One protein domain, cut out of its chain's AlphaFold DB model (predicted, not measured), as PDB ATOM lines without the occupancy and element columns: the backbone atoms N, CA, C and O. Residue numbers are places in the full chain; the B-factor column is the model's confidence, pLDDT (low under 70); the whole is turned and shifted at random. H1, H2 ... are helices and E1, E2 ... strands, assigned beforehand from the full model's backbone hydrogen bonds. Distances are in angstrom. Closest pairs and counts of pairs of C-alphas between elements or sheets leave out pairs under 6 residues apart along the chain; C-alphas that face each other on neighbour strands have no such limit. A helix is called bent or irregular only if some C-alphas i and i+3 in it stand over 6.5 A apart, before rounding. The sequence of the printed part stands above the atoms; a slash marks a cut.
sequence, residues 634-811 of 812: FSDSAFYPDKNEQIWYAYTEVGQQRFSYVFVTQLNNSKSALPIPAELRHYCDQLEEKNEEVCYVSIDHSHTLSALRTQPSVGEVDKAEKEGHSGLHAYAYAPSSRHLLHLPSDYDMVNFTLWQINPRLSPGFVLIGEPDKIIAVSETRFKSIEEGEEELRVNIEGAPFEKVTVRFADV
ATOM      1  N   PHE A 634      30.407 -53.052  51.935       89.06
ATOM      2  CA  PHE A 634      31.313 -54.147  52.307       89.06
ATOM      3  C   PHE A 634      32.281 -53.702  53.405       89.06
ATOM      4  O   PHE A 634      32.467 -54.408  54.393       89.06
ATOM      5  N   SER A 635      32.836 -52.494  53.281       87.44
ATOM      6  CA  SER A 635      33.676 -51.914  54.331       87.44
ATOM      7  C   SER A 635      32.924 -51.733  55.646       87.44
ATOM      8  O   SER A 635      33.433 -52.098  56.701       87.44
ATOM      9  N   ASP A 636      31.721 -51.170  55.601       86.06
ATOM     10  CA  ASP A 636      30.920 -50.920  56.792       86.06
ATOM     11  C   ASP A 636      30.534 -52.234  57.478       86.06
ATOM     12  O   ASP A 636      30.657 -52.313  58.694       86.06
ATOM     13  N   SER A 637      30.203 -53.299  56.738       86.00
ATOM     14  CA  SER A 637      29.930 -54.604  57.366       86.00
ATOM     15  C   SER A 637      31.151 -55.194  58.092       86.00
ATOM     16  O   SER A 637      30.999 -55.748  59.178       86.00
ATOM     17  N   ALA A 638      32.365 -55.002  57.563       86.88
ATOM     18  CA  ALA A 638      33.596 -55.508  58.174       86.88
ATOM     19  C   ALA A 638      34.121 -54.667  59.354       86.88
ATOM     20  O   ALA A 638      34.603 -55.220  60.344       86.88
ATOM     21  N   PHE A 639      34.087 -53.336  59.241       85.56
ATOM     22  CA  PHE A 639      34.729 -52.420  60.195       85.56
ATOM     23  C   PHE A 639      33.743 -51.724  61.139       85.56
ATOM     24  O   PHE A 639      34.132 -51.295  62.227       85.56
ATOM     25  N   TYR A 640      32.475 -51.626  60.739       84.25
ATOM     26  CA  TYR A 640      31.422 -50.879  61.424       84.25
ATOM     27  C   TYR A 640      30.094 -51.668  61.459       84.25
ATOM     28  O   TYR A 640      29.069 -51.128  61.042       84.25
ATOM     29  N   PRO A 641      30.075 -52.921  61.960       76.81
ATOM     30  CA  PRO A 641      28.943 -53.848  61.811       76.81
ATOM     31  C   PRO A 641      27.632 -53.382  62.466       76.81
ATOM     32  O   PRO A 641      26.568 -53.913  62.163       76.81
ATOM     33  N   ASP A 642      27.685 -52.373  63.340       77.56
ATOM     34  CA  ASP A 642      26.495 -51.734  63.913       77.56
ATOM     35  C   ASP A 642      25.742 -50.849  62.890       77.56
ATOM     36  O   ASP A 642      24.612 -50.421  63.141       77.56
ATOM     37  N   LYS A 643      26.339 -50.561  61.724       74.56
ATOM     38  CA  LYS A 643      25.673 -49.889  60.603       74.56
ATOM     39  C   LYS A 643      24.886 -50.915  59.782       74.56
ATOM     40  O   LYS A 643      25.462 -51.820  59.193       74.56
ATOM     41  N   ASN A 644      23.571 -50.728  59.681       72.50
ATOM     42  CA  ASN A 644      22.675 -51.585  58.886       72.50
ATOM     43  C   ASN A 644      22.184 -50.895  57.597       72.50
ATOM     44  O   ASN A 644      21.125 -51.230  57.067       72.50
ATOM     45  N   GLU A 645      22.938 -49.906  57.113       82.50
ATOM     46  CA  GLU A 645      22.565 -49.077  55.966       82.50
ATOM     47  C   GLU A 645      22.491 -49.912  54.680       82.50
ATOM     48  O   GLU A 645      23.405 -50.680  54.371       82.50
ATOM     49  N   GLN A 646      21.420 -49.744  53.904       86.94
ATOM     50  CA  GLN A 646      21.287 -50.351  52.581       86.94
ATOM     51  C   GLN A 646      21.455 -49.267  51.524       86.94
ATOM     52  O   GLN A 646      20.590 -48.409  51.366       86.94
ATOM     53  N   ILE A 647      22.584 -49.307  50.820       86.81
ATOM     54  CA  ILE A 647      22.887 -48.399  49.713       86.81
ATOM     55  C   ILE A 647      23.296 -49.249  48.523       86.81
ATOM     56  O   ILE A 647      24.346 -49.901  48.549       86.81
ATOM     57  N   TRP A 648      22.455 -49.275  47.496       90.62
ATOM     58  CA  TRP A 648      22.680 -50.105  46.319       90.62
ATOM     59  C   TRP A 648      22.803 -49.274  45.054       90.62
ATOM     60  O   TRP A 648      22.189 -48.215  44.930       90.62
ATOM     61  N   TYR A 649      23.578 -49.791  44.107       89.94
ATOM     62  CA  TYR A 649      23.865 -49.152  42.832       89.94
ATOM     63  C   TYR A 649      23.565 -50.092  41.660       89.94
ATOM     64  O   TYR A 649      24.135 -51.184  41.573       89.94
ATOM     65  N   ALA A 650      22.707 -49.638  40.747       92.12
ATOM     66  CA  ALA A 650      22.406 -50.266  39.459       92.12
ATOM     67  C   ALA A 650      22.632 -49.274  38.315       92.12
ATOM     68  O   ALA A 650      22.701 -48.061  38.531       92.12
ATOM     69  N   TYR A 651      22.687 -49.775  37.082       91.06
ATOM     70  CA  TYR A 651      22.635 -48.914  35.904       91.06
ATOM     71  C   TYR A 651      22.016 -49.605  34.691       91.06
ATOM     72  O   TYR A 651      22.068 -50.828  34.555       91.06
ATOM     73  N   THR A 652      21.498 -48.788  33.782       92.88
ATOM     74  CA  THR A 652      21.078 -49.153  32.430       92.88
ATOM     75  C   THR A 652      22.004 -48.488  31.421       92.88
ATOM     76  O   THR A 652      22.292 -47.295  31.540       92.88
ATOM     77  N   GLU A 653      22.445 -49.238  30.417       91.12
ATOM     78  CA  GLU A 653      23.162 -48.709  29.257       91.12
ATOM     79  C   GLU A 653      22.236 -48.651  28.040       91.12
ATOM     80  O   GLU A 653      21.567 -49.623  27.698       91.12
ATOM     81  N   VAL A 654      22.193 -47.493  27.380       90.06
ATOM     82  CA  VAL A 654      21.470 -47.290  26.119       90.06
ATOM     83  C   VAL A 654      22.425 -46.614  25.142       90.06
ATOM     84  O   VAL A 654      22.744 -45.432  25.272       90.06
ATOM     85  N   GLY A 655      22.919 -47.369  24.161       85.12
ATOM     86  CA  GLY A 655      24.005 -46.898  23.302       85.12
ATOM     87  C   GLY A 655      25.278 -46.636  24.116       85.12
ATOM     88  O   GLY A 655      25.781 -47.537  24.776       85.12
ATOM     89  N   GLN A 656      25.798 -45.408  24.066       81.19
ATOM     90  CA  GLN A 656      26.972 -44.986  24.852       81.19
ATOM     91  C   GLN A 656      26.598 -44.310  26.180       81.19
ATOM     92  O   GLN A 656      27.478 -43.895  26.931       81.19
ATOM     93  N   GLN A 657      25.299 -44.176  26.464       83.56
ATOM     94  CA  GLN A 657      24.793 -43.430  27.607       83.56
ATOM     95  C   GLN A 657      24.460 -44.363  28.767       83.56
ATOM     96  O   GLN A 657      23.908 -45.448  28.568       83.56
ATOM     97  N   ARG A 658      24.766 -43.922  29.992       85.31
ATOM     98  CA  ARG A 658      24.507 -44.678  31.223       85.31
ATOM     99  C   ARG A 658      23.552 -43.929  32.142       85.31
ATOM    100  O   ARG A 658      23.855 -42.828  32.590       85.31
ATOM    101  N   PHE A 659      22.458 -44.588  32.500       87.38
ATOM    102  CA  PHE A 659      21.453 -44.128  33.457       87.38
ATOM    103  C   PHE A 659      21.625 -44.922  34.742       87.38
ATOM    104  O   PHE A 659      21.556 -46.148  34.717       87.38
ATOM    105  N   SER A 660      21.902 -44.258  35.858       86.31
ATOM    106  CA  SER A 660      22.214 -44.952  37.111       86.31
ATOM    107  C   SER A 660      21.085 -44.854  38.121       86.31
ATOM    108  O   SER A 660      20.379 -43.853  38.161       86.31
ATOM    109  N   TYR A 661      20.960 -45.866  38.972       88.38
ATOM    110  CA  TYR A 661      19.975 -45.915  40.046       88.38
ATOM    111  C   TYR A 661      20.680 -46.127  41.382       88.38
ATOM    112  O   TYR A 661      21.505 -47.035  41.511       88.38
ATOM    113  N   VAL A 662      20.351 -45.297  42.369       86.12
ATOM    114  CA  VAL A 662      20.841 -45.412  43.745       86.12
ATOM    115  C   VAL A 662      19.650 -45.603  44.669       86.12
ATOM    116  O   VAL A 662      18.834 -44.696  44.835       86.12
ATOM    117  N   PHE A 663      19.554 -46.787  45.264       88.00
ATOM    118  CA  PHE A 663      18.522 -47.112  46.245       88.00
ATOM    119  C   PHE A 663      19.100 -47.005  47.654       88.00
ATOM    120  O   PHE A 663      20.130 -47.616  47.943       88.00
ATOM    121  N   VAL A 664      18.448 -46.225  48.515       84.69
ATOM    122  CA  VAL A 664      18.881 -45.950  49.889       84.69
ATOM    123  C   VAL A 664      17.735 -46.224  50.853       84.69
ATOM    124  O   VAL A 664      16.663 -45.634  50.740       84.69
ATOM    125  N   THR A 665      17.967 -47.080  51.841       83.00
ATOM    126  CA  THR A 665      17.019 -47.351  52.931       83.00
ATOM    127  C   THR A 665      17.776 -47.738  54.204       83.00
ATOM    128  O   THR A 665      18.945 -48.127  54.154       83.00
ATOM    129  N   GLN A 666      17.117 -47.617  55.362       76.44
ATOM    130  CA  GLN A 666      17.693 -47.932  56.679       76.44
ATOM    131  C   GLN A 666      18.967 -47.130  57.000       76.44
ATOM    132  O   GLN A 666      19.931 -47.658  57.556       76.44
ATOM    133  N   LEU A 667      18.988 -45.848  56.628       71.25
ATOM    134  CA  LEU A 667      20.109 -44.954  56.901       71.25
ATOM    135  C   LEU A 667      19.995 -44.398  58.328       71.25
ATOM    136  O   LEU A 667      18.978 -43.814  58.686       71.25
ATOM    137  N   ASN A 668      21.053 -44.501  59.133       63.53
ATOM    138  CA  ASN A 668      21.055 -43.903  60.470       63.53
ATOM    139  C   ASN A 668      21.098 -42.359  60.384       63.53
ATOM    140  O   ASN A 668      21.925 -41.827  59.641       63.53
ATOM    141  N   ASN A 669      20.262 -41.669  61.185       53.19
ATOM    142  CA  ASN A 669      19.942 -40.215  61.233       53.19
ATOM    143  C   ASN A 669      21.125 -39.219  61.406       53.19
ATOM    144  O   ASN A 669      21.047 -38.264  62.177       53.19
ATOM    145  N   SER A 670      22.253 -39.409  60.726       53.09
ATOM    146  CA  SER A 670      23.452 -38.567  60.856       53.09
ATOM    147  C   SER A 670      24.061 -38.109  59.529       53.09
ATOM    148  O   SER A 670      24.946 -37.255  59.538       53.09
ATOM    149  N   LYS A 671      23.597 -38.628  58.384       56.84
ATOM    150  CA  LYS A 671      24.129 -38.268  57.063       56.84
ATOM    151  C   LYS A 671      23.132 -37.392  56.305       56.84
ATOM    152  O   LYS A 671      22.090 -37.867  55.884       56.84
ATOM    153  N   SER A 672      23.489 -36.125  56.095       54.66
ATOM    154  CA  SER A 672      22.766 -35.199  55.205       54.66
ATOM    155  C   SER A 672      23.149 -35.361  53.729       54.66
ATOM    156  O   SER A 672      22.555 -34.732  52.851       54.66
ATOM    157  N   ALA A 673      24.159 -36.188  53.445       59.12
ATOM    158  CA  ALA A 673      24.539 -36.556  52.097       59.12
ATOM    159  C   ALA A 673      25.370 -37.848  52.043       59.12
ATOM    160  O   ALA A 673      26.054 -38.202  53.009       59.12
ATOM    161  N   LEU A 674      25.335 -38.526  50.895       63.44
ATOM    162  CA  LEU A 674      26.139 -39.714  50.602       63.44
ATOM    163  C   LEU A 674      27.250 -39.414  49.603       63.44
ATOM    164  O   LEU A 674      26.985 -38.743  48.608       63.44
ATOM    165  N   PRO A 675      28.465 -39.961  49.788       60.06
ATOM    166  CA  PRO A 675      29.450 -39.949  48.724       60.06
ATOM    167  C   PRO A 675      28.875 -40.627  47.484       60.06
ATOM    168  O   PRO A 675      28.299 -41.711  47.572       60.06
ATOM    169  N   ILE A 676      29.039 -39.976  46.333       62.50
ATOM    170  CA  ILE A 676      28.693 -40.569  45.045       62.50
ATOM    171  C   ILE A 676      29.447 -41.908  44.933       62.50
ATOM    172  O   ILE A 676      30.672 -41.913  45.133       62.50
ATOM    173  N   PRO A 677      28.747 -43.025  44.646       62.25
ATOM    174  CA  PRO A 677      29.368 -44.327  44.431       62.25
ATOM    175  C   PRO A 677      30.608 -44.229  43.535       62.25
ATOM    176  O   PRO A 677      30.630 -43.482  42.552       62.25
ATOM    177  N   ALA A 678      31.667 -44.968  43.870       60.19
ATOM    178  CA  ALA A 678      32.926 -44.942  43.125       60.19
ATOM    179  C   ALA A 678      32.735 -45.265  41.636       60.19
ATOM    180  O   ALA A 678      33.467 -44.775  40.778       60.19
ATOM    181  N   GLU A 679      31.717 -46.068  41.367       59.94
ATOM    182  CA  GLU A 679      31.238 -46.545  40.085       59.94
ATOM    183  C   GLU A 679      30.756 -45.405  39.175       59.94
ATOM    184  O   GLU A 679      30.866 -45.505  37.953       59.94
ATOM    185  N   LEU A 680      30.304 -44.288  39.751       57.44
ATOM    186  CA  LEU A 680      29.869 -43.088  39.029       57.44
ATOM    187  C   LEU A 680      31.008 -42.096  38.747       57.44
ATOM    188  O   LEU A 680      30.846 -41.227  37.893       57.44
ATOM    189  N   ARG A 681      32.175 -42.230  39.403       57.44
ATOM    190  CA  ARG A 681      33.293 -41.274  39.251       57.44
ATOM    191  C   ARG A 681      33.793 -41.162  37.815       57.44
ATOM    192  O   ARG A 681      34.024 -40.058  37.349       57.44
ATOM    193  N   HIS A 682      33.883 -42.282  37.099       52.78
ATOM    194  CA  HIS A 682      34.354 -42.291  35.712       52.78
ATOM    195  C   HIS A 682      33.478 -41.443  34.778       52.78
ATOM    196  O   HIS A 682      33.992 -40.804  33.867       52.78
ATOM    197  N   TYR A 683      32.164 -41.413  35.023       53.62
ATOM    198  CA  TYR A 683      31.240 -40.597  34.244       53.62
ATOM    199  C   TYR A 683      31.437 -39.102  34.542       53.62
ATOM    200  O   TYR A 683      31.506 -38.289  33.625       53.62
ATOM    201  N   CYS A 684      31.630 -38.747  35.817       53.28
ATOM    202  CA  CYS A 684      31.983 -37.382  36.210       53.28
ATOM    203  C   CYS A 684      33.318 -36.927  35.591       53.28
ATOM    204  O   CYS A 684      33.397 -35.813  35.080       53.28
ATOM    205  N   ASP A 685      34.336 -37.794  35.585       56.06
ATOM    206  CA  ASP A 685      35.668 -37.488  35.051       56.06
ATOM    207  C   ASP A 685      35.632 -37.219  33.529       56.06
ATOM    208  O   ASP A 685      36.253 -36.268  33.054       56.06
ATOM    209  N   GLN A 686      34.865 -38.001  32.755       53.56
ATOM    210  CA  GLN A 686      34.710 -37.789  31.304       53.56
ATOM    211  C   GLN A 686      34.017 -36.461  30.956       53.56
ATOM    212  O   GLN A 686      34.297 -35.864  29.916       53.56
ATOM    213  N   LEU A 687      33.098 -35.994  31.803       50.16
ATOM    214  CA  LEU A 687      32.371 -34.741  31.588       50.16
ATOM    215  C   LEU A 687      33.204 -33.507  31.951       50.16
ATOM    216  O   LEU A 687      33.040 -32.451  31.340       50.16
ATOM    217  N   GLU A 688      34.147 -33.637  32.886       49.94
ATOM    218  CA  GLU A 688      35.122 -32.583  33.191       49.94
ATOM    219  C   GLU A 688      36.039 -32.280  32.007       49.94
ATOM    220  O   GLU A 688      36.312 -31.111  31.733       49.94
ATOM    221  N   GLU A 689      36.462 -33.304  31.261       54.50
ATOM    222  CA  GLU A 689      37.244 -33.115  30.032       54.50
ATOM    223  C   GLU A 689      36.476 -32.311  28.968       54.50
ATOM    224  O   GLU A 689      37.093 -31.640  28.139       54.50
ATOM    225  N   LYS A 690      35.135 -32.327  29.017       52.84
ATOM    226  CA  LYS A 690      34.244 -31.579  28.114       52.84
ATOM    227  C   LYS A 690      33.867 -30.174  28.615       52.84
ATOM    228  O   LYS A 690      33.280 -29.415  27.848       52.84
ATOM    229  N   ASN A 691      34.256 -29.793  29.838       50.38
ATOM    230  CA  ASN A 691      34.061 -28.457  30.423       50.38
ATOM    231  C   ASN A 691      32.580 -27.990  30.491       50.38
ATOM    232  O   ASN A 691      32.284 -26.823  30.229       50.38
ATOM    233  N   GLU A 692      31.649 -28.897  30.816       53.28
ATOM    234  CA  GLU A 692      30.196 -28.632  30.883       53.28
ATOM    235  C   GLU A 692      29.728 -28.092  32.261       53.28
ATOM    236  O   GLU A 692      30.281 -28.467  33.292       53.28
ATOM    237  N   GLU A 693      28.695 -27.229  32.307       47.94
ATOM    238  CA  GLU A 693      28.186 -26.608  33.558       47.94
ATOM    239  C   GLU A 693      27.264 -27.517  34.403       47.94
ATOM    240  O   GLU A 693      27.191 -27.343  35.621       47.94
ATOM    241  N   VAL A 694      26.594 -28.507  33.793       49.06
ATOM    242  CA  VAL A 694      25.713 -29.488  34.465       49.06
ATOM    243  C   VAL A 694      26.128 -30.902  34.060       49.06
ATOM    244  O   VAL A 694      26.016 -31.264  32.893       49.06
ATOM    245  N   CYS A 695      26.571 -31.718  35.017       53.41
ATOM    246  CA  CYS A 695      27.087 -33.065  34.750       53.41
ATOM    247  C   CYS A 695      25.997 -34.145  34.740       53.41
ATOM    248  O   CYS A 695      26.052 -35.091  33.955       53.41
ATOM    249  N   TYR A 696      25.018 -34.038  35.640       56.16
ATOM    250  CA  TYR A 696      23.915 -34.988  35.759       56.16
ATOM    251  C   TYR A 696      22.720 -34.349  36.465       56.16
ATOM    252  O   TYR A 696      22.872 -33.411  37.256       56.16
ATOM    253  N   VAL A 697      21.531 -34.890  36.194       56.97
ATOM    254  CA  VAL A 697      20.307 -34.571  36.936       56.97
ATOM    255  C   VAL A 697      19.906 -35.787  37.750       56.97
ATOM    256  O   VAL A 697      19.739 -36.873  37.187       56.97
ATOM    257  N   SER A 698      19.770 -35.609  39.065       57.22
ATOM    258  CA  SER A 698      19.190 -36.636  39.927       57.22
ATOM    259  C   SER A 698      17.688 -36.426  40.071       57.22
ATOM    260  O   SER A 698      17.232 -35.290  40.213       57.22
ATOM    261  N   ILE A 699      16.932 -37.517  40.030       56.06
ATOM    262  CA  ILE A 699      15.477 -37.535  40.171       56.06
ATOM    263  C   ILE A 699      15.129 -38.388  41.372       56.06
ATOM    264  O   ILE A 699      15.500 -39.562  41.413       56.06
ATOM    265  N   ASP A 700      14.423 -37.793  42.329       60.72
ATOM    266  CA  ASP A 700      13.857 -38.526  43.453       60.72
ATOM    267  C   ASP A 700      12.502 -39.128  43.057       60.72
ATOM    268  O   ASP A 700      11.491 -38.424  42.975       60.72
ATOM    269  N   HIS A 701      12.480 -40.437  42.807       58.81
ATOM    270  CA  HIS A 701      11.248 -41.167  42.484       58.81
ATOM    271  C   HIS A 701      10.399 -41.481  43.712       58.81
ATOM    272  O   HIS A 701       9.273 -41.947  43.584       58.81
ATOM    273  N   SER A 702      10.901 -41.233  44.916       58.03
ATOM    274  CA  SER A 702      10.297 -41.734  46.155       58.03
ATOM    275  C   SER A 702       8.955 -41.086  46.439       58.03
ATOM    276  O   SER A 702       8.059 -41.758  46.939       58.03
ATOM    277  N   HIS A 703       8.777 -39.819  46.066       58.84
ATOM    278  CA  HIS A 703       7.495 -39.124  46.173       58.84
ATOM    279  C   HIS A 703       6.464 -39.667  45.173       58.84
ATOM    280  O   HIS A 703       5.363 -40.035  45.581       58.84
ATOM    281  N   THR A 704       6.842 -39.814  43.898       55.91
ATOM    282  CA  THR A 704       5.981 -40.388  42.846       55.91
ATOM    283  C   THR A 704       5.603 -41.837  43.155       55.91
ATOM    284  O   THR A 704       4.436 -42.207  43.088       55.91
ATOM    285  N   LEU A 705       6.566 -42.656  43.576       57.84
ATOM    286  CA  LEU A 705       6.334 -44.050  43.940       57.84
ATOM    287  C   LEU A 705       5.575 -44.181  45.263       57.84
ATOM    288  O   LEU A 705       4.807 -45.120  45.430       57.84
ATOM    289  N   SER A 706       5.723 -43.244  46.205       56.34
ATOM    290  CA  SER A 706       4.915 -43.255  47.432       56.34
ATOM    291  C   SER A 706       3.438 -42.968  47.166       56.34
ATOM    292  O   SER A 706       2.605 -43.431  47.937       56.34
ATOM    293  N   ALA A 707       3.090 -42.297  46.062       53.97
ATOM    294  CA  ALA A 707       1.697 -42.170  45.626       53.97
ATOM    295  C   ALA A 707       1.081 -43.519  45.201       53.97
ATOM    296  O   ALA A 707      -0.136 -43.669  45.254       53.97
ATOM    297  N   LEU A 708       1.901 -44.529  44.874       55.09
ATOM    298  CA  LEU A 708       1.445 -45.912  44.675       55.09
ATOM    299  C   LEU A 708       1.059 -46.608  45.993       55.09
ATOM    300  O   LEU A 708       0.487 -47.686  45.961       55.09
ATOM    301  N   ARG A 709       1.366 -46.034  47.170       51.28
ATOM    302  CA  ARG A 709       1.018 -46.642  48.473       51.28
ATOM    303  C   ARG A 709      -0.451 -46.480  48.838       51.28
ATOM    304  O   ARG A 709      -0.956 -47.211  49.686       51.28
ATOM    305  N   THR A 710      -1.118 -45.474  48.285       41.47
ATOM    306  CA  THR A 710      -2.499 -45.156  48.633       41.47
ATOM    307  C   THR A 710      -3.428 -45.874  47.671       41.47
ATOM    308  O   THR A 710      -3.507 -45.479  46.512       41.47
ATOM    309  N   GLN A 711      -4.168 -46.884  48.149       40.53
ATOM    310  CA  GLN A 711      -5.392 -47.312  47.467       40.53
ATOM    311  C   GLN A 711      -6.263 -46.063  47.290       40.53
ATOM    312  O   GLN A 711      -6.712 -45.510  48.299       40.53
ATOM    313  N   PRO A 712      -6.490 -45.559  46.067       32.72
ATOM    314  CA  PRO A 712      -7.285 -44.365  45.931       32.72
ATOM    315  C   PRO A 712      -8.734 -44.762  46.189       32.72
ATOM    316  O   PRO A 712      -9.373 -45.436  45.380       32.72
ATOM    317  N   SER A 713      -9.290 -44.303  47.308       31.80
ATOM    318  CA  SER A 713     -10.727 -44.071  47.335       31.80
ATOM    319  C   SER A 713     -11.037 -43.074  46.208       31.80
ATOM    320  O   SER A 713     -10.282 -42.127  45.980       31.80
ATOM    321  N   VAL A 714     -12.125 -43.299  45.467       35.62
ATOM    322  CA  VAL A 714     -12.479 -42.620  44.197       35.62
ATOM    323  C   VAL A 714     -12.558 -41.071  44.297       35.62
ATOM    324  O   VAL A 714     -12.766 -40.396  43.296       35.62
ATOM    325  N   GLY A 715     -12.349 -40.473  45.479       31.67
ATOM    326  CA  GLY A 715     -12.310 -39.024  45.712       31.67
ATOM    327  C   GLY A 715     -10.949 -38.398  46.071       31.67
ATOM    328  O   GLY A 715     -10.892 -37.173  46.154       31.67
ATOM    329  N   GLU A 716      -9.867 -39.158  46.293       31.20
ATOM    330  CA  GLU A 716      -8.576 -38.599  46.770       31.20
ATOM    331  C   GLU A 716      -7.550 -38.288  45.667       31.20
ATOM    332  O   GLU A 716      -6.699 -37.415  45.857       31.20
ATOM    333  N   VAL A 717      -7.685 -38.903  44.486       36.19
ATOM    334  CA  VAL A 717      -6.859 -38.598  43.295       36.19
ATOM    335  C   VAL A 717      -6.943 -37.106  42.941       36.19
ATOM    336  O   VAL A 717      -5.944 -36.457  42.645       36.19
ATOM    337  N   ASP A 718      -8.135 -36.530  43.108       32.78
ATOM    338  CA  ASP A 718      -8.455 -35.139  42.785       32.78
ATOM    339  C   ASP A 718      -7.855 -34.121  43.780       32.78
ATOM    340  O   ASP A 718      -7.880 -32.911  43.539       32.78
ATOM    341  N   LYS A 719      -7.340 -34.599  44.923       28.62
ATOM    342  CA  LYS A 719      -6.760 -33.775  45.993       28.62
ATOM    343  C   LYS A 719      -5.230 -33.748  45.930       28.62
ATOM    344  O   LYS A 719      -4.651 -32.676  46.084       28.62
ATOM    345  N   ALA A 720      -4.590 -34.872  45.597       31.45
ATOM    346  CA  ALA A 720      -3.138 -34.948  45.391       31.45
ATOM    347  C   ALA A 720      -2.662 -34.096  44.196       31.45
ATOM    348  O   ALA A 720      -1.627 -33.433  44.285       31.45
ATOM    349  N   GLU A 721      -3.453 -34.025  43.115       34.28
ATOM    350  CA  GLU A 721      -3.186 -33.118  41.987       34.28
ATOM    351  C   GLU A 721      -3.382 -31.633  42.347       34.28
ATOM    352  O   GLU A 721      -2.682 -30.772  41.813       34.28
ATOM    353  N   LYS A 722      -4.299 -31.309  43.273       31.55
ATOM    354  CA  LYS A 722      -4.599 -29.924  43.690       31.55
ATOM    355  C   LYS A 722      -3.649 -29.372  44.756       31.55
ATOM    356  O   LYS A 722      -3.510 -28.154  44.845       31.55
ATOM    357  N   GLU A 723      -3.003 -30.230  45.546       30.66
ATOM    358  CA  GLU A 723      -2.085 -29.829  46.628       30.66
ATOM    359  C   GLU A 723      -0.596 -29.809  46.207       30.66
ATOM    360  O   GLU A 723       0.257 -29.416  46.997       30.66
ATOM    361  N   GLY A 724      -0.264 -30.148  44.953       29.50
ATOM    362  CA  GLY A 724       1.096 -29.988  44.410       29.50
ATOM    363  C   GLY A 724       2.117 -31.029  44.885       29.50
ATOM    364  O   GLY A 724       3.320 -30.810  44.758       29.50
ATOM    365  N   HIS A 725       1.661 -32.173  45.402       34.44
ATOM    366  CA  HIS A 725       2.513 -33.263  45.899       34.44
ATOM    367  C   HIS A 725       3.046 -34.212  44.798       34.44
ATOM    368  O   HIS A 725       3.663 -35.225  45.108       34.44
ATOM    369  N   SER A 726       2.835 -33.889  43.516       38.03
ATOM    370  CA  SER A 726       3.145 -34.719  42.337       38.03
ATOM    371  C   SER A 726       4.427 -34.320  41.576       38.03
ATOM    372  O   SER A 726       4.582 -34.632  40.395       38.03
ATOM    373  N   GLY A 727       5.354 -33.600  42.213       47.91
ATOM    374  CA  GLY A 727       6.558 -33.101  41.547       47.91
ATOM    375  C   GLY A 727       7.699 -34.121  41.490       47.91
ATOM    376  O   GLY A 727       8.189 -34.548  42.531       47.91
ATOM    377  N   LEU A 728       8.205 -34.437  40.289       56.47
ATOM    378  CA  LEU A 728       9.573 -34.947  40.156       56.47
ATOM    379  C   LEU A 728      10.539 -33.862  40.647       56.47
ATOM    380  O   LEU A 728      10.632 -32.790  40.044       56.47
ATOM    381  N   HIS A 729      11.284 -34.146  41.712       61.00
ATOM    382  CA  HIS A 729      12.348 -33.261  42.169       61.00
ATOM    383  C   HIS A 729      13.625 -33.553  41.381       61.00
ATOM    384  O   HIS A 729      14.230 -34.613  41.538       61.00
ATOM    385  N   ALA A 730      14.009 -32.613  40.517       61.22
ATOM    386  CA  ALA A 730      15.217 -32.674  39.705       61.22
ATOM    387  C   ALA A 730      16.310 -31.774  40.298       61.22
ATOM    388  O   ALA A 730      16.077 -30.591  40.546       61.22
ATOM    389  N   TYR A 731      17.512 -32.318  40.480       65.00
ATOM    390  CA  TYR A 731      18.668 -31.574  40.986       65.00
ATOM    391  C   TYR A 731      19.790 -31.609  39.952       65.00
ATOM    392  O   TYR A 731      20.282 -32.684  39.621       65.00
ATOM    393  N   ALA A 732      20.183 -30.441  39.440       61.53
ATOM    394  CA  ALA A 732      21.306 -30.292  38.518       61.53
ATOM    395  C   ALA A 732      22.613 -30.105  39.301       61.53
ATOM    396  O   ALA A 732      22.705 -29.228  40.163       61.53
ATOM    397  N   TYR A 733      23.624 -30.916  38.994       61.38
ATOM    398  CA  TYR A 733      24.915 -30.884  39.685       61.38
ATOM    399  C   TYR A 733      26.024 -30.378  38.767       61.38
ATOM    400  O   TYR A 733      26.201 -30.887  37.662       61.38
ATOM    401  N   ALA A 734      26.797 -29.402  39.246       58.28
ATOM    402  CA  ALA A 734      27.968 -28.870  38.551       58.28
ATOM    403  C   ALA A 734      29.225 -29.733  38.802       58.28
ATOM    404  O   ALA A 734      29.314 -30.371  39.861       58.28
ATOM    405  N   PRO A 735      30.256 -29.685  37.934       51.44
ATOM    406  CA  PRO A 735      31.510 -30.434  38.109       51.44
ATOM    407  C   PRO A 735      32.253 -30.168  39.429       51.44
ATOM    408  O   PRO A 735      33.139 -30.924  39.812       51.44
ATOM    409  N   SER A 736      31.941 -29.086  40.146       50.16
ATOM    410  CA  SER A 736      32.517 -28.757  41.457       50.16
ATOM    411  C   SER A 736      31.816 -29.444  42.639       50.16
ATOM    412  O   SER A 736      32.340 -29.424  43.749       50.16
ATOM    413  N   SER A 737      30.650 -30.066  42.427       51.53
ATOM    414  CA  SER A 737      29.817 -30.699  43.468       51.53
ATOM    415  C   SER A 737      30.086 -32.204  43.670       51.53
ATOM    416  O   SER A 737      29.300 -32.887  44.322       51.53
ATOM    417  N   ARG A 738      31.239 -32.684  43.165       52.56
ATOM    418  CA  ARG A 738      31.763 -34.067  42.980       52.56
ATOM    419  C   ARG A 738      31.549 -35.115  44.083       52.56
ATOM    420  O   ARG A 738      32.018 -36.246  43.940       52.56
ATOM    421  N   HIS A 739      30.973 -34.770  45.222       52.56
ATOM    422  CA  HIS A 739      31.212 -35.518  46.446       52.56
ATOM    423  C   HIS A 739      29.969 -35.947  47.194       52.56
ATOM    424  O   HIS A 739      30.136 -36.757  48.097       52.56
ATOM    425  N   LEU A 740      28.771 -35.445  46.878       58.91
ATOM    426  CA  LEU A 740      27.621 -35.644  47.757       58.91
ATOM    427  C   LEU A 740      26.284 -35.717  46.994       58.91
ATOM    428  O   LEU A 740      25.869 -34.753  46.362       58.91
ATOM    429  N   LEU A 741      25.596 -36.857  47.097       63.94
ATOM    430  CA  LEU A 741      24.156 -36.985  46.866       63.94
ATOM    431  C   LEU A 741      23.448 -36.443  48.103       63.94
ATOM    432  O   LEU A 741      23.559 -37.037  49.176       63.94
ATOM    433  N   HIS A 742      22.764 -35.310  47.970       61.94
ATOM    434  CA  HIS A 742      21.995 -34.747  49.074       61.94
ATOM    435  C   HIS A 742      20.824 -35.657  49.408       61.94
ATOM    436  O   HIS A 742      20.008 -35.982  48.550       61.94
ATOM    437  N   LEU A 743      20.763 -36.062  50.669       62.44
ATOM    438  CA  LEU A 743      19.721 -36.937  51.155       62.44
ATOM    439  C   LEU A 743      18.717 -36.135  52.000       62.44
ATOM    440  O   LEU A 743      19.145 -35.428  52.920       62.44
ATOM    441  N   PRO A 744      17.401 -36.226  51.723       56.09
ATOM    442  CA  PRO A 744      16.355 -35.979  52.720       56.09
ATOM    443  C   PRO A 744      16.650 -36.611  54.104       56.09
ATOM    444  O   PRO A 744      17.463 -37.518  54.231       56.09
ATOM    445  N   SER A 745      16.022 -36.132  55.179       56.00
ATOM    446  CA  SER A 745      16.260 -36.646  56.545       56.00
ATOM    447  C   SER A 745      15.536 -37.974  56.842       56.00
ATOM    448  O   SER A 745      14.420 -38.159  56.371       56.00
ATOM    449  N   ASP A 746      16.141 -38.810  57.702       61.66
ATOM    450  CA  ASP A 746      15.617 -40.021  58.379       61.66
ATOM    451  C   ASP A 746      15.039 -41.142  57.478       61.66
ATOM    452  O   ASP A 746      13.856 -41.135  57.139       61.66
ATOM    453  N   TYR A 747      15.851 -42.166  57.150       67.00
ATOM    454  CA  TYR A 747      15.439 -43.286  56.282       67.00
ATOM    455  C   TYR A 747      15.286 -44.631  57.001       67.00
ATOM    456  O   TYR A 747      16.196 -45.103  57.681       67.00
ATOM    457  N   ASP A 748      14.198 -45.337  56.711       64.44
ATOM    458  CA  ASP A 748      13.917 -46.714  57.120       64.44
ATOM    459  C   ASP A 748      13.266 -47.498  55.954       64.44
ATOM    460  O   ASP A 748      13.407 -47.116  54.793       64.44
ATOM    461  N   MET A 749      12.613 -48.639  56.211       61.88
ATOM    462  CA  MET A 749      11.919 -49.381  55.137       61.88
ATOM    463  C   MET A 749      10.701 -48.622  54.582       61.88
ATOM    464  O   MET A 749      10.326 -48.820  53.432       61.88
ATOM    465  N   VAL A 750      10.105 -47.741  55.381       64.81
ATOM    466  CA  VAL A 750       8.970 -46.889  55.019       64.81
ATOM    467  C   VAL A 750       9.465 -45.588  54.380       64.81
ATOM    468  O   VAL A 750       8.866 -45.122  53.416       64.81
ATOM    469  N   ASN A 751      10.562 -45.014  54.861       68.25
ATOM    470  CA  ASN A 751      11.198 -43.809  54.338       68.25
ATOM    471  C   ASN A 751      12.463 -44.217  53.576       68.25
ATOM    472  O   ASN A 751      13.521 -44.364  54.172       68.25
ATOM    473  N   PHE A 752      12.373 -44.432  52.266       75.00
ATOM    474  CA  PHE A 752      13.519 -44.776  51.414       75.00
ATOM    475  C   PHE A 752      13.719 -43.710  50.335       75.00
ATOM    476  O   PHE A 752      12.805 -42.925  50.081       75.00
ATOM    477  N   THR A 753      14.881 -43.716  49.670       74.81
ATOM    478  CA  THR A 753      15.041 -43.022  48.385       74.81
ATOM    479  C   THR A 753      15.434 -43.924  47.228       74.81
ATOM    480  O   THR A 753      16.276 -44.806  47.377       74.81
ATOM    481  N   LEU A 754      14.832 -43.685  46.061       82.50
ATOM    482  CA  LEU A 754      15.290 -44.215  44.778       82.50
ATOM    483  C   LEU A 754      15.670 -43.047  43.870       82.50
ATOM    484  O   LEU A 754      14.813 -42.375  43.297       82.50
ATOM    485  N   TRP A 755      16.972 -42.827  43.743       80.06
ATOM    486  CA  TRP A 755      17.528 -41.790  42.891       80.06
ATOM    487  C   TRP A 755      17.849 -42.344  41.519       80.06
ATOM    488  O   TRP A 755      18.591 -43.317  41.411       80.06
ATOM    489  N   GLN A 756      17.374 -41.681  40.477       83.25
ATOM    490  CA  GLN A 756      17.848 -41.899  39.117       83.25
ATOM    491  C   GLN A 756      18.814 -40.774  38.740       83.25
ATOM    492  O   GLN A 756      18.478 -39.605  38.893       83.25
ATOM    493  N   ILE A 757      20.008 -41.113  38.260       80.31
ATOM    494  CA  ILE A 757      21.060 -40.177  37.861       80.31
ATOM    495  C   ILE A 757      21.222 -40.276  36.349       80.31
ATOM    496  O   ILE A 757      21.623 -41.324  35.829       80.31
ATOM    497  N   ASN A 758      20.909 -39.178  35.668       82.38
ATOM    498  CA  ASN A 758      20.810 -39.148  34.216       82.38
ATOM    499  C   ASN A 758      21.943 -38.347  33.571       82.38
ATOM    500  O   ASN A 758      22.288 -37.271  34.077       82.38
ATOM    501  N   PRO A 759      22.477 -38.833  32.438       78.62
ATOM    502  CA  PRO A 759      23.468 -38.114  31.660       78.62
ATOM    503  C   PRO A 759      22.857 -36.854  31.032       78.62
ATOM    504  O   PRO A 759      21.698 -36.863  30.603       78.62
ATOM    505  N   ARG A 760      23.641 -35.774  30.952       79.19
ATOM    506  CA  ARG A 760      23.342 -34.646  30.062       79.19
ATOM    507  C   ARG A 760      23.655 -35.060  28.625       79.19
ATOM    508  O   ARG A 760      24.748 -35.533  28.340       79.19
ATOM    509  N   LEU A 761      22.682 -34.884  27.741       82.94
ATOM    510  CA  LEU A 761      22.742 -35.219  26.321       82.94
ATOM    511  C   LEU A 761      22.821 -33.926  25.508       82.94
ATOM    512  O   LEU A 761      22.151 -32.946  25.846       82.94
ATOM    513  N   SER A 762      23.593 -33.905  24.426       78.25
ATOM    514  CA  SER A 762      23.661 -32.764  23.507       78.25
ATOM    515  C   SER A 762      22.300 -32.511  22.833       78.25
ATOM    516  O   SER A 762      21.629 -33.472  22.448       78.25
ATOM    517  N   PRO A 763      21.862 -31.240  22.678       76.12
ATOM    518  CA  PRO A 763      22.540 -29.982  23.053       76.12
ATOM    519  C   PRO A 763      22.339 -29.499  24.507       76.12
ATOM    520  O   PRO A 763      22.769 -28.401  24.858       76.12
ATOM    521  N   GLY A 764      21.684 -30.275  25.365       78.81
ATOM    522  CA  GLY A 764      21.417 -29.934  26.769       78.81
ATOM    523  C   GLY A 764      20.121 -30.540  27.305       78.81
ATOM    524  O   GLY A 764      19.492 -29.962  28.185       78.81
ATOM    525  N   PHE A 765      19.697 -31.679  26.762       84.00
ATOM    526  CA  PHE A 765      18.540 -32.417  27.257       84.00
ATOM    527  C   PHE A 765      18.975 -33.467  28.272       84.00
ATOM    528  O   PHE A 765      20.078 -34.001  28.214       84.00
ATOM    529  N   VAL A 766      18.066 -33.830  29.164       84.94
ATOM    530  CA  VAL A 766      18.205 -34.997  30.030       84.94
ATOM    531  C   VAL A 766      17.002 -35.891  29.806       84.94
ATOM    532  O   VAL A 766      15.867 -35.490  30.071       84.94
ATOM    533  N   LEU A 767      17.242 -37.115  29.339       88.81
ATOM    534  CA  LEU A 767      16.203 -38.134  29.259       88.81
ATOM    535  C   LEU A 767      15.879 -38.629  30.673       88.81
ATOM    536  O   LEU A 767      16.720 -39.226  31.337       88.81
ATOM    537  N   ILE A 768      14.648 -38.386  31.120       86.88
ATOM    538  CA  ILE A 768      14.132 -38.905  32.393       86.88
ATOM    539  C   ILE A 768      13.608 -40.330  32.207       86.88
ATOM    540  O   ILE A 768      13.781 -41.168  33.086       86.88
ATOM    541  N   GLY A 769      13.006 -40.613  31.050       92.06
ATOM    542  CA  GLY A 769      12.363 -41.895  30.771       92.06
ATOM    543  C   GLY A 769      10.885 -41.894  31.160       92.06
ATOM    544  O   GLY A 769      10.216 -40.868  31.022       92.06
ATOM    545  N   GLU A 770      10.370 -43.036  31.611       91.31
ATOM    546  CA  GLU A 770       8.999 -43.219  32.104       91.31
ATOM    547  C   GLU A 770       8.966 -43.086  33.642       91.31
ATOM    548  O   GLU A 770       9.227 -44.066  34.337       91.31
ATOM    549  N   PRO A 771       8.660 -41.911  34.218       82.81
ATOM    550  CA  PRO A 771       8.759 -41.705  35.668       82.81
ATOM    551  C   PRO A 771       7.749 -42.507  36.502       82.81
ATOM    552  O   PRO A 771       7.929 -42.646  37.706       82.81
ATOM    553  N   ASP A 772       6.701 -43.040  35.873       82.44
ATOM    554  CA  ASP A 772       5.706 -43.893  36.533       82.44
ATOM    555  C   ASP A 772       6.168 -45.365  36.621       82.44
ATOM    556  O   ASP A 772       5.442 -46.232  37.110       82.44
ATOM    557  N   LYS A 773       7.370 -45.671  36.114       90.69
ATOM    558  CA  LYS A 773       8.009 -46.989  36.177       90.69
ATOM    559  C   LYS A 773       9.148 -46.956  37.189       90.69
ATOM    560  O   LYS A 773       9.898 -45.987  37.249       90.69
ATOM    561  N   ILE A 774       9.336 -48.050  37.932       92.06
ATOM    562  CA  ILE A 774      10.443 -48.152  38.904       92.06
ATOM    563  C   ILE A 774      11.801 -48.043  38.195       92.06
ATOM    564  O   ILE A 774      12.704 -47.359  38.674       92.06
ATOM    565  N   ILE A 775      11.935 -48.685  37.031       94.81
ATOM    566  CA  ILE A 775      13.083 -48.529  36.132       94.81
ATOM    567  C   ILE A 775      12.663 -47.615  34.982       94.81
ATOM    568  O   ILE A 775      12.225 -48.075  33.928       94.81
ATOM    569  N   ALA A 776      12.776 -46.305  35.206       93.25
ATOM    570  CA  ALA A 776      12.305 -45.284  34.271       93.25
ATOM    571  C   ALA A 776      13.008 -45.328  32.902       93.25
ATOM    572  O   ALA A 776      12.394 -45.038  31.877       93.25
ATOM    573  N   VAL A 777      14.284 -45.719  32.870       95.25
ATOM    574  CA  VAL A 777      15.061 -46.000  31.655       95.25
ATOM    575  C   VAL A 777      15.603 -47.428  31.722       95.25
ATOM    576  O   VAL A 777      16.529 -47.728  32.480       95.25
ATOM    577  N   SER A 778      15.017 -48.306  30.910       95.31
ATOM    578  CA  SER A 778      15.375 -49.722  30.751       95.31
ATOM    579  C   SER A 778      15.834 -50.000  29.317       95.31
ATOM    580  O   SER A 778      15.216 -49.500  28.377       95.31
ATOM    581  N   GLU A 779      16.832 -50.863  29.120       91.31
ATOM    582  CA  GLU A 779      17.276 -51.318  27.786       91.31
ATOM    583  C   GLU A 779      16.202 -52.153  27.056       91.31
ATOM    584  O   GLU A 779      16.184 -52.284  25.826       91.31
ATOM    585  N   THR A 780      15.232 -52.697  27.800       91.50
ATOM    586  CA  THR A 780      14.060 -53.378  27.225       91.50
ATOM    587  C   THR A 780      13.055 -52.397  26.606       91.50
ATOM    588  O   THR A 780      12.250 -52.806  25.767       91.50
ATOM    589  N   ARG A 781      13.143 -51.105  26.955       95.38
ATOM    590  CA  ARG A 781      12.303 -50.011  26.444       95.38
ATOM    591  C   ARG A 781      13.054 -49.095  25.485       95.38
ATOM    592  O   ARG A 781      12.565 -48.837  24.391       95.38
ATOM    593  N   PHE A 782      14.201 -48.575  25.903       96.44
ATOM    594  CA  PHE A 782      14.984 -47.578  25.179       96.44
ATOM    595  C   PHE A 782      16.110 -48.288  24.428       96.44
ATOM    596  O   PHE A 782      16.976 -48.901  25.048       96.44
ATOM    597  N   LYS A 783      16.078 -48.245  23.093       94.38
ATOM    598  CA  LYS A 783      16.980 -49.032  22.233       94.38
ATOM    599  C   LYS A 783      18.190 -48.259  21.750       94.38
ATOM    600  O   LYS A 783      19.276 -48.823  21.649       94.38
ATOM    601  N   SER A 784      18.018 -46.976  21.461       93.62
ATOM    602  CA  SER A 784      19.139 -46.101  21.145       93.62
ATOM    603  C   SER A 784      18.813 -44.648  21.450       93.62
ATOM    604  O   SER A 784      17.649 -44.241  21.513       93.62
ATOM    605  N   ILE A 785      19.883 -43.884  21.647       91.31
ATOM    606  CA  ILE A 785      19.872 -42.438  21.813       91.31
ATOM    607  C   ILE A 785      20.881 -41.894  20.806       91.31
ATOM    608  O   ILE A 785      22.043 -42.301  20.815       91.31
ATOM    609  N   GLU A 786      20.424 -41.016  19.922       90.62
ATOM    610  CA  GLU A 786      21.244 -40.347  18.916       90.62
ATOM    611  C   GLU A 786      21.229 -38.843  19.197       90.62
ATOM    612  O   GLU A 786      20.174 -38.201  19.192       90.62
ATOM    613  N   GLU A 787      22.412 -38.300  19.470       86.94
ATOM    614  CA  GLU A 787      22.628 -36.890  19.783       86.94
ATOM    615  C   GLU A 787      22.982 -36.113  18.509       86.94
ATOM    616  O   GLU A 787      23.936 -36.455  17.807       86.94
ATOM    617  N   GLY A 788      22.213 -35.068  18.209       83.38
ATOM    618  CA  GLY A 788      22.489 -34.101  17.149       83.38
ATOM    619  C   GLY A 788      22.946 -32.745  17.695       83.38
ATOM    620  O   GLY A 788      23.042 -32.530  18.906       83.38
ATOM    621  N   GLU A 789      23.211 -31.802  16.785       79.75
ATOM    622  CA  GLU A 789      23.568 -30.420  17.151       79.75
ATOM    623  C   GLU A 789      22.389 -29.662  17.786       79.75
ATOM    624  O   GLU A 789      22.593 -28.868  18.697       79.75
ATOM    625  N   GLU A 790      21.155 -29.925  17.340       82.69
ATOM    626  CA  GLU A 790      19.939 -29.254  17.838       82.69
ATOM    627  C   GLU A 790      18.789 -30.221  18.179       82.69
ATOM    628  O   GLU A 790      17.757 -29.801  18.702       82.69
ATOM    629  N   GLU A 791      18.948 -31.518  17.902       84.44
ATOM    630  CA  GLU A 791      17.913 -32.533  18.109       84.44
ATOM    631  C   GLU A 791      18.442 -33.732  18.902       84.44
ATOM    632  O   GLU A 791      19.612 -34.091  18.807       84.44
ATOM    633  N   LEU A 792      17.550 -34.371  19.660       86.19
ATOM    634  CA  LEU A 792      17.790 -35.643  20.332       86.19
ATOM    635  C   LEU A 792      16.786 -36.659  19.792       86.19
ATOM    636  O   LEU A 792      15.575 -36.442  19.893       86.19
ATOM    637  N   ARG A 793      17.264 -37.775  19.239       90.75
ATOM    638  CA  ARG A 793      16.397 -38.870  18.789       90.75
ATOM    639  C   ARG A 793      16.517 -40.038  19.753       90.75
ATOM    640  O   ARG A 793      17.604 -40.554  19.988       90.75
ATOM    641  N   VAL A 794      15.385 -40.451  20.313       92.00
ATOM    642  CA  VAL A 794      15.304 -41.572  21.253       92.00
ATOM    643  C   VAL A 794      14.397 -42.635  20.655       92.00
ATOM    644  O   VAL A 794      13.209 -42.394  20.448       92.00
ATOM    645  N   ASN A 795      14.958 -43.810  20.388       94.75
ATOM    646  CA  ASN A 795      14.195 -44.946  19.889       94.75
ATOM    647  C   ASN A 795      13.647 -45.751  21.065       94.75
ATOM    648  O   ASN A 795      14.408 -46.262  21.893       94.75
ATOM    649  N   ILE A 796      12.322 -45.869  21.118       94.62
ATOM    650  CA  ILE A 796      11.597 -46.619  22.142       94.62
ATOM    651  C   ILE A 796      10.800 -47.758  21.509       94.62
ATOM    652  O   ILE A 796      10.262 -47.619  20.411       94.62
ATOM    653  N   GLU A 797      10.686 -48.870  22.223       94.56
ATOM    654  CA  GLU A 797       9.838 -50.000  21.847       94.56
ATOM    655  C   GLU A 797       8.723 -50.196  22.860       94.56
ATOM    656  O   GLU A 797       8.979 -50.179  24.059       94.56
ATOM    657  N   GLY A 798       7.505 -50.457  22.395       93.12
ATOM    658  CA  GLY A 798       6.374 -50.793  23.254       93.12
ATOM    659  C   GLY A 798       5.478 -51.865  22.671       93.12
ATOM    660  O   GLY A 798       5.641 -52.270  21.516       93.12
ATOM    661  N   ALA A 799       4.565 -52.353  23.501       93.75
ATOM    662  CA  ALA A 799       3.539 -53.277  23.059       93.75
ATOM    663  C   ALA A 799       2.617 -52.578  22.040       93.75
ATOM    664  O   ALA A 799       2.480 -51.349  22.059       93.75
ATOM    665  N   PRO A 800       1.962 -53.324  21.135       91.44
ATOM    666  CA  PRO A 800       0.965 -52.742  20.247       91.44
ATOM    667  C   PRO A 800      -0.082 -51.947  21.037       91.44
ATOM    668  O   PRO A 800      -0.690 -52.481  21.959       91.44
ATOM    669  N   PHE A 801      -0.299 -50.690  20.637       90.81
ATOM    670  CA  PHE A 801      -1.233 -49.738  21.261       90.81
ATOM    671  C   PHE A 801      -0.857 -49.228  22.662       90.81
ATOM    672  O   PHE A 801      -1.611 -48.424  23.215       90.81
ATOM    673  N   GLU A 802       0.313 -49.603  23.184       94.31
ATOM    674  CA  GLU A 802       0.808 -49.101  24.466       94.31
ATOM    675  C   GLU A 802       1.026 -47.588  24.414       94.31
ATOM    676  O   GLU A 802       1.661 -47.047  23.500       94.31
ATOM    677  N   LYS A 803       0.517 -46.890  25.431       91.69
ATOM    678  CA  LYS A 803       0.769 -45.460  25.611       91.69
ATOM    679  C   LYS A 803       1.992 -45.260  26.493       91.69
ATOM    680  O   LYS A 803       1.908 -45.342  27.713       91.69
ATOM    681  N   VAL A 804       3.118 -44.932  25.868       92.31
ATOM    682  CA  VAL A 804       4.373 -44.642  26.572       92.31
ATOM    683  C   VAL A 804       4.503 -43.138  26.812       92.31
ATOM    684  O   VAL A 804       4.508 -42.353  25.863       92.31
ATOM    685  N   THR A 805       4.635 -42.728  28.077       90.25
ATOM    686  CA  THR A 805       4.893 -41.326  28.444       90.25
ATOM    687  C   THR A 805       6.362 -41.149  28.796       90.25
ATOM    688  O   THR A 805       6.796 -41.524  29.880       90.25
ATOM    689  N   VAL A 806       7.123 -40.538  27.888       91.00
ATOM    690  CA  VAL A 806       8.540 -40.223  28.106       91.00
ATOM    691  C   VAL A 806       8.686 -38.770  28.547       91.00
ATOM    692  O   VAL A 806       8.111 -37.861  27.941       91.00
ATOM    693  N   ARG A 807       9.462 -38.536  29.606       88.56
ATOM    694  CA  ARG A 807       9.803 -37.201  30.103       88.56
ATOM    695  C   ARG A 807      11.249 -36.842  29.775       88.56
ATOM    696  O   ARG A 807      12.141 -37.690  29.756       88.56
ATOM    697  N   PHE A 808      11.459 -35.548  29.571       86.62
ATOM    698  CA  PHE A 808      12.762 -34.929  29.385       86.62
ATOM    699  C   PHE A 808      12.835 -33.678  30.256       86.62
ATOM    700  O   PHE A 808      11.818 -33.008  30.450       86.62
ATOM    701  N   ALA A 809      14.026 -33.357  30.746       80.94
ATOM    702  CA  ALA A 809      14.337 -32.032  31.259       80.94
ATOM    703  C   ALA A 809      15.205 -31.287  30.241       80.94
ATOM    704  O   ALA A 809      16.076 -31.880  29.602       80.94
ATOM    705  N   ASP A 810      14.955 -29.994  30.096       80.06
ATOM    706  CA  ASP A 810      15.790 -29.081  29.324       80.06
ATOM    707  C   ASP A 810      16.691 -28.330  30.305       80.06
ATOM    708  O   ASP A 810      16.192 -27.641  31.195       80.06
ATOM    709  N   VAL A 811      18.003 -28.541  30.189       73.88
ATOM    710  CA  VAL A 811      19.036 -27.953  31.059       73.88
ATOM    711  C   VAL A 811      20.008 -27.073  30.262       73.88
ATOM    712  O   VAL A 811      21.171 -26.933  30.644       73.88
TER     713      VAL A 811
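This is residues 634 to 811 of the 812 residues of the protein "Hypothetical protein" of Palpitomonas bilix (UniProt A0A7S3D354). A twisted wall of five strands, E1, E2, E5, E3 and E4, has helix H2 over one face; past one end of E1 and E5 come two small ribbons, E7 with E8 and E6 with E9, the latter partly face to face with the wall in a loose sandwich. H1 lies beyond the opposite end of E1, and residues 709 to 716, of which 709 belongs to H3 and the rest link H3 to H4, stick out from the body. The printed part has 178 residues, in the order H1 E1 E2 H2 E3 H3 H4 E4 E5 E6 E7 E8 E9; the three sheets are antiparallel, and the class is mixed, with under half of the residues in named elements. The whole is compact, with a radius of gyration of the C-alphas of 17.7 A and spans of 52 by 50 by 28 A.

The large sheet holds E1, residues 646 to 654, 26.6 A long from C-alpha 646 at (21.287, -50.351, 52.581); E2, 657 to 665, 26.8 A; E5, 753 to 759, 19.4 A; E3, 696 to 700, 13.1 A; and E4, 729 to 733, 13.0 A. The helices are H2, 678 to 688, 16.0 A; H3, 702 to 709, 10.7 A; H4, 717 to 720, 5.6 A; and H1, 634 to 639, 8.8 A. E6 is 765 to 769, 11.8 A; E7, 782 to 787, 14.2 A; E8, 792 to 796, 12.7 A; E9, 807 to 810, 10.1 A, ending at C-alpha 810 (15.790, -29.081, 29.324).

E1 and E2 form a hairpin, with N 650 and O 661 3.0 A apart, within hydrogen-bond range. So are N 662 and O 755 of E2 and E5, 2.8 A, N 699 and O 756 of E3 and E5, 2.8 A, and N 698 and O 731 of E3 and E4, 3.0 A. E2, H2 and E3 make a split strand-helix-strand unit, E5 between its strands, with a right-handed crossover. H2 is on the sheet in two layers, helix over strands, at a height over the sheet of 9.9 A. H2 is only just irregular: C-alphas 679 and 682 are 6.9 A apart. H3 only grazes the sheet, with residues 702 to 705; H1 and H4 are not on it. E6 and E9 pair through N 766 and O 809, 2.8 A; the hairpin E7 and E8 through N 786 and O 793, 2.9 A. The closest C-alphas of E1 and E7 are those of Val 654 and Ser 784, 5.6 A. Every O i to N i+4 pair is within hydrogen-bond range in H1, 5 of 7 in H2 and 2 of 4 in H3; H4 is too short for one.

The C-alphas farthest apart, of Phe 639 and Phe 801, are 53.1 A apart. The printed part has no cut; the links E2 to H2, E4 to E5 and E6 to E7 are long. Mean pLDDT of the printed part is 70.4, and residues 668 to 751 are under 70.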